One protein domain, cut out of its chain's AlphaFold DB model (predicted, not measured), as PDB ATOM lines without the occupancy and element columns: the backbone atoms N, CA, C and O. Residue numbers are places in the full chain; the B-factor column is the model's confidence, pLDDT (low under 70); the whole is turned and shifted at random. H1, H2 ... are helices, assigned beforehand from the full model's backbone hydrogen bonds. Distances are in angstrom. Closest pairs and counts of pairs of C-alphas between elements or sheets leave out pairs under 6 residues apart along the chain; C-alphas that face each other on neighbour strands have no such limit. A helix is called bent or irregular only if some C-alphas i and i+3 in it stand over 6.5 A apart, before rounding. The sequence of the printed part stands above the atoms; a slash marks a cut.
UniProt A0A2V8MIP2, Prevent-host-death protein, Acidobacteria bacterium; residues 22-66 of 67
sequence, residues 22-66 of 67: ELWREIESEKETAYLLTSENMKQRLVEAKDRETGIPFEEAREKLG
ATOM      1  N   GLU A  22     -42.138 -28.017   0.882       89.81
ATOM      2  CA  GLU A  22     -41.061 -28.554   0.040       89.81
ATOM      3  C   GLU A  22     -39.776 -27.733   0.188       89.81
ATOM      4  O   GLU A  22     -38.716 -28.301   0.432       89.81
ATOM      5  N   LEU A  23     -39.896 -26.400   0.166       88.12
ATOM      6  CA  LEU A  23     -38.770 -25.488   0.369       88.12
ATOM      7  C   LEU A  23     -38.190 -25.612   1.785       88.12
ATOM      8  O   LEU A  23     -36.978 -25.571   1.964       88.12
ATOM      9  N   TRP A  24     -39.040 -25.799   2.800       87.94
ATOM     10  CA  TRP A  24     -38.552 -26.040   4.161       87.94
ATOM     11  C   TRP A  24     -37.698 -27.310   4.250       87.94
ATOM     12  O   TRP A  24     -36.625 -27.271   4.844       87.94
ATOM     13  N   ARG A  25     -38.148 -28.416   3.644       83.88
ATOM     14  CA  ARG A  25     -37.406 -29.689   3.643       83.88
ATOM     15  C   ARG A  25     -36.053 -29.568   2.948       83.88
ATOM     16  O   ARG A  25     -35.083 -30.155   3.413       83.88
ATOM     17  N   GLU A  26     -35.979 -28.793   1.869       83.88
ATOM     18  CA  GLU A  26     -34.716 -28.490   1.189       83.88
ATOM     19  C   GLU A  26     -33.758 -27.736   2.128       83.88
ATOM     20  O   GLU A  26     -32.663 -28.225   2.408       83.88
ATOM     21  N   ILE A  27     -34.210 -26.628   2.729       83.38
ATOM     22  CA  ILE A  27     -33.412 -25.818   3.670       83.38
ATOM     23  C   ILE A  27     -32.977 -26.628   4.906       83.38
ATOM     24  O   ILE A  27     -31.850 -26.489   5.386       83.38
ATOM     25  N   GLU A  28     -33.860 -27.462   5.456       82.25
ATOM     26  CA  GLU A  28     -33.553 -28.336   6.592       82.25
ATOM     27  C   GLU A  28     -32.469 -29.360   6.232       82.25
ATOM     28  O   GLU A  28     -31.496 -29.512   6.976       82.25
ATOM     29  N   SER A  29     -32.590 -30.004   5.066       74.44
ATOM     30  CA  SER A  29     -31.605 -30.979   4.587       74.44
ATOM     31  C   SER A  29     -30.217 -30.356   4.396       74.44
ATOM     32  O   SER A  29     -29.191 -30.974   4.710       74.44
ATOM     33  N   GLU A  30     -30.173 -29.092   3.963       71.06
ATOM     34  CA  GLU A  30     -28.937 -28.326   3.862       71.06
ATOM     35  C   GLU A  30     -28.363 -27.973   5.231       71.06
ATOM     36  O   GLU A  30     -27.150 -28.007   5.384       71.06
ATOM     37  N   LYS A  31     -29.183 -27.684   6.248       69.50
ATOM     38  CA  LYS A  31     -28.696 -27.407   7.611       69.50
ATOM     39  C   LYS A  31     -28.044 -28.622   8.259       69.50
ATOM     40  O   LYS A  31     -26.984 -28.483   8.867       69.50
ATOM     41  N   GLU A  32     -28.649 -29.799   8.129       65.56
ATOM     42  CA  GLU A  32     -28.079 -31.033   8.676       65.56
ATOM     43  C   GLU A  32     -26.783 -31.413   7.944       65.56
ATOM     44  O   GLU A  32     -25.766 -31.713   8.574       65.56
ATOM     45  N   THR A  33     -26.761 -31.265   6.616       66.19
ATOM     46  CA  THR A  33     -25.544 -31.468   5.818       66.19
ATOM     47  C   THR A  33     -24.474 -30.422   6.138       66.19
ATOM     48  O   THR A  33     -23.316 -30.775   6.347       66.19
ATOM     49  N   ALA A  34     -24.831 -29.141   6.239       71.56
ATOM     50  CA  ALA A  34     -23.913 -28.054   6.569       71.56
ATOM     51  C   ALA A  34     -23.299 -28.234   7.961       71.56
ATOM     52  O   ALA A  34     -22.109 -27.976   8.131       71.56
ATOM     53  N   TYR A  35     -24.074 -28.734   8.929       71.44
ATOM     54  CA  TYR A  35     -23.564 -29.113  10.245       71.44
ATOM     55  C   TYR A  35     -22.520 -30.232  10.145       71.44
ATOM     56  O   TYR A  35     -21.439 -30.123  10.715       71.44
ATOM     57  N   LEU A  36     -22.787 -31.288   9.372       74.69
ATOM     58  CA  LEU A  36     -21.796 -32.345   9.157       74.69
ATOM     59  C   LEU A  36     -20.553 -31.829   8.409       74.69
ATOM     60  O   LEU A  36     -19.447 -32.291   8.670       74.69
ATOM     61  N   LEU A  37     -20.698 -30.840   7.526       77.56
ATOM     62  CA  LEU A  37     -19.585 -30.239   6.788       77.56
ATOM     63  C   LEU A  37     -18.697 -29.307   7.630       77.56
ATOM     64  O   LEU A  37     -17.632 -28.924   7.150       77.56
ATOM     65  N   THR A  38     -19.050 -28.978   8.881       81.00
ATOM     66  CA  THR A  38     -18.166 -28.175   9.751       81.00
ATOM     67  C   THR A  38     -16.920 -28.937  10.211       81.00
ATOM     68  O   THR A  38     -15.992 -28.334  10.744       81.00
ATOM     69  N   SER A  39     -16.893 -30.263  10.054       86.88
ATOM     70  CA  SER A  39     -15.748 -31.115  10.379       86.88
ATOM     71  C   SER A  39     -15.166 -31.727   9.110       86.88
ATOM     72  O   SER A  39     -15.850 -32.472   8.412       86.88
ATOM     73  N   GLU A  40     -13.876 -31.499   8.856       88.12
ATOM     74  CA  GLU A  40     -13.173 -32.103   7.712       88.12
ATOM     75  C   GLU A  40     -13.249 -33.641   7.727       88.12
ATOM     76  O   GLU A  40     -13.512 -34.264   6.701       88.12
ATOM     77  N   ASN A  41     -13.144 -34.259   8.910       92.12
ATOM     78  CA  ASN A  41     -13.289 -35.711   9.058       92.12
ATOM     79  C   ASN A  41     -14.692 -36.195   8.667       92.12
ATOM     80  O   ASN A  41     -14.853 -37.269   8.091       92.12
ATOM     81  N   MET A  42     -15.727 -35.427   9.004       88.81
ATOM     82  CA  MET A  42     -17.106 -35.806   8.712       88.81
ATOM     83  C   MET A  42     -17.452 -35.573   7.239       88.81
ATOM     84  O   MET A  42     -18.094 -36.418   6.621       88.81
ATOM     85  N   LYS A  43     -16.935 -34.493   6.647       87.88
ATOM     86  CA  LYS A  43     -16.982 -34.254   5.204       87.88
ATOM     87  C   LYS A  43     -16.356 -35.408   4.426       87.88
ATOM     88  O   LYS A  43     -16.984 -35.914   3.500       87.88
ATOM     89  N   GLN A  44     -15.168 -35.867   4.824       92.31
ATOM     90  CA  GLN A  44     -14.528 -37.021   4.192       92.31
ATOM     91  C   GLN A  44     -15.417 -38.271   4.277       92.31
ATOM     92  O   GLN A  44     -15.689 -38.900   3.256       92.31
ATOM     93  N   ARG A  45     -15.951 -38.583   5.466       91.56
ATOM     94  CA  ARG A  45     -16.858 -39.727   5.667       91.56
ATOM     95  C   ARG A  45     -18.121 -39.650   4.808       91.56
ATOM     96  O   ARG A  45     -18.583 -40.682   4.330       91.56
ATOM     97  N   LEU A  46     -18.685 -38.456   4.623       89.56
ATOM     98  CA  LEU A  46     -19.860 -38.243   3.776       89.56
ATOM     99  C   LEU A  46     -19.556 -38.516   2.303       89.56
ATOM    100  O   LEU A  46     -20.333 -39.201   1.644       89.56
ATOM    101  N   VAL A  47     -18.424 -38.019   1.799       90.56
ATOM    102  CA  VAL A  47     -17.992 -38.276   0.416       90.56
ATOM    103  C   VAL A  47     -17.762 -39.773   0.203       90.56
ATOM    104  O   VAL A  47     -18.328 -40.349  -0.720       90.56
ATOM    105  N   GLU A  48     -17.035 -40.424   1.112       93.25
ATOM    106  CA  GLU A  48     -16.780 -41.869   1.057       93.25
ATOM    107  C   GLU A  48     -18.062 -42.710   1.127       93.25
ATOM    108  O   GLU A  48     -18.138 -43.770   0.511       93.25
ATOM    109  N   ALA A  49     -19.068 -42.274   1.893       90.06
ATOM    110  CA  ALA A  49     -20.357 -42.958   1.969       90.06
ATOM    111  C   ALA A  49     -21.192 -42.755   0.699       90.06
ATOM    112  O   ALA A  49     -21.820 -43.703   0.237       90.06
ATOM    113  N   LYS A  50     -21.183 -41.544   0.129       89.31
ATOM    114  CA  LYS A  50     -21.895 -41.203  -1.109       89.31
ATOM    115  C   LYS A  50     -21.375 -42.004  -2.307       89.31
ATOM    116  O   LYS A  50     -22.169 -42.433  -3.134       89.31
ATOM    117  N   ASP A  51     -20.063 -42.218  -2.380       94.31
ATOM    118  CA  ASP A  51     -19.423 -42.956  -3.478       94.31
ATOM    119  C   ASP A  51     -19.451 -44.487  -3.266       94.31
ATOM    120  O   ASP A  51     -18.934 -45.250  -4.083       94.31
ATOM    121  N   ARG A  52     -20.036 -44.970  -2.161       93.81
ATOM    122  CA  ARG A  52     -20.084 -46.395  -1.832       93.81
ATOM    123  C   ARG A  52     -21.249 -47.087  -2.537       93.81
ATOM    124  O   ARG A  52     -22.409 -46.821  -2.251       93.81
ATOM    125  N   GLU A  53     -20.927 -48.071  -3.366       93.69
ATOM    126  CA  GLU A  53     -21.923 -48.918  -4.048       93.69
ATOM    127  C   GLU A  53     -22.245 -50.216  -3.287       93.69
ATOM    128  O   GLU A  53     -23.125 -50.983  -3.671       93.69
ATOM    129  N   THR A  54     -21.518 -50.488  -2.203       92.12
ATOM    130  CA  THR A  54     -21.634 -51.714  -1.413       92.12
ATOM    131  C   THR A  54     -22.212 -51.448  -0.026       92.12
ATOM    132  O   THR A  54     -22.034 -50.389   0.577       92.12
ATOM    133  N   GLY A  55     -22.903 -52.442   0.518       91.06
ATOM    134  CA  GLY A  55     -23.454 -52.410   1.866       91.06
ATOM    135  C   GLY A  55     -23.415 -53.795   2.492       91.06
ATOM    136  O   GLY A  55     -23.008 -54.762   1.850       91.06
ATOM    137  N   ILE A  56     -23.850 -53.882   3.745       95.25
ATOM    138  CA  ILE A  56     -24.109 -55.166   4.399       95.25
ATOM    139  C   ILE A  56     -25.623 -55.391   4.478       95.25
ATOM    140  O   ILE A  56     -26.366 -54.424   4.676       95.25
ATOM    141  N   PRO A  57     -26.106 -56.634   4.323       96.31
ATOM    142  CA  PRO A  57     -27.501 -56.970   4.563       96.31
ATOM    143  C   PRO A  57     -27.942 -56.590   5.979       96.31
ATOM    144  O   PRO A  57     -27.155 -56.637   6.923       96.31
ATOM    145  N   PHE A  58     -29.228 -56.273   6.139       94.12
ATOM    146  CA  PHE A  58     -29.792 -55.868   7.429       94.12
ATOM    147  C   PHE A  58     -29.556 -56.903   8.542       94.12
ATOM    148  O   PHE A  58     -29.169 -56.535   9.645       94.12
ATOM    149  N   GLU A  59     -29.716 -58.195   8.242       96.44
ATOM    150  CA  GLU A  59     -29.482 -59.272   9.213       96.44
ATOM    151  C   GLU A  59     -28.011 -59.357   9.646       96.44
ATOM    152  O   GLU A  59     -27.726 -59.512  10.830       96.44
ATOM    153  N   GLU A  60     -27.072 -59.161   8.713       96.81
ATOM    154  CA  GLU A  60     -25.638 -59.117   9.020       96.81
ATOM    155  C   GLU A  60     -25.292 -57.883   9.869       96.81
ATOM    156  O   GLU A  60     -24.474 -57.957  10.787       96.81
ATOM    157  N   ALA A  61     -25.929 -56.740   9.598       96.50
ATOM    158  CA  ALA A  61     -25.783 -55.545  10.425       96.50
ATOM    159  C   ALA A  61     -26.295 -55.790  11.848       96.50
ATOM    160  O   ALA A  61     -25.612 -55.437  12.809       96.50
ATOM    161  N   ARG A  62     -27.467 -56.422  11.980       96.69
ATOM    162  CA  ARG A  62     -28.080 -56.742  13.270       96.69
ATOM    163  C   ARG A  62     -27.174 -57.658  14.102       96.69
ATOM    164  O   ARG A  62     -26.876 -57.335  15.249       96.69
ATOM    165  N   GLU A  63     -26.657 -58.726  13.494       96.81
ATOM    166  CA  GLU A  63     -25.717 -59.653  14.137       96.81
ATOM    167  C   GLU A  63     -24.440 -58.946  14.614       96.81
ATOM    168  O   GLU A  63     -24.053 -59.084  15.775       96.81
ATOM    169  N   LYS A  64     -23.806 -58.134  13.756       96.00
ATOM    170  CA  LYS A  64     -22.574 -57.406  14.108       96.00
ATOM    171  C   LYS A  64     -22.777 -56.361  15.204       96.00
ATOM    172  O   LYS A  64     -21.843 -56.088  15.955       96.00
ATOM    173  N   LEU A  65     -23.958 -55.750  15.266       95.25
ATOM    174  CA  LEU A  65     -24.302 -54.735  16.264       95.25
ATOM    175  C   LEU A  65     -24.822 -55.341  17.576       95.25
ATOM    176  O   LEU A  65     -24.904 -54.621  18.569       95.25
ATOM    177  N   GLY A  66     -25.127 -56.643  17.600       94.38
ATOM    178  CA  GLY A  66     -25.571 -57.356  18.799       94.38
ATOM    179  C   GLY A  66     -26.955 -56.933  19.298       94.38
ATOM    180  O   GLY A  66     -27.191 -56.962  20.507       94.38
TER     181      GLY A  66
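What this domain is: This is residues 22 to 66 of the 67 residues of the protein "Prevent-host-death protein" of Acidobacteria bacterium (UniProt A0A2V8MIP2). Three helices are strung out in an open, bent chain without a common core: H1 and H2 meet near their ends as a V, and H3 sits by itself beyond the link that follows H2. The first arm of the V is free over residues 22 to 32, and the stretch from residue 47 to 66, with H3 in it, also stands free. The printed part has 45 residues with three named helices, in the order H1, H2, H3, and no named strand; the class is all helix. It is only just extended, close to loose, with a radius of gyration of the C-alphas of 14.5 A and spans of 37 by 27 by 22 A.

How they stand to each other: H1, residues 22 to 36, is close to but not clearly touching H2, residues 40 to 50, with 2 pairs of C-alphas within 8 A. Their closest C-alphas, those of Leu 36 and Met 42, are 5.8 A apart. The two helices run opposite ways at a steep tilt of 55 degrees, and their centres are 16.9 A apart. H3, residues 58 to 65, is apart from H1 and from H2. In H1, H2 and H3 every O i to N i+4 pair is within hydrogen-bond range.

Where its parts are: H1 begins at C-alpha 22, at (-41.061, -28.554, 0.040), and measures 21.6 A from first to last C-alpha. H2 begins at C-alpha 40, at (-13.173, -32.103, 7.712), and measures 15.4 A. H3 measures 10.5 A and ends at C-alpha 65, at (-24.302, -54.735, 16.264).

The domain as a whole: The C-alphas of Leu 23 and Gly 66 are the two farthest apart, at 39.1 A. The printed part has no cut. The link from H1 to H2, of 3 residues, is tight, and the link from H2 to H3, of 7 residues, is short. The mean pLDDT of the printed part is 87.2, and residues 31 to 33 are under 70.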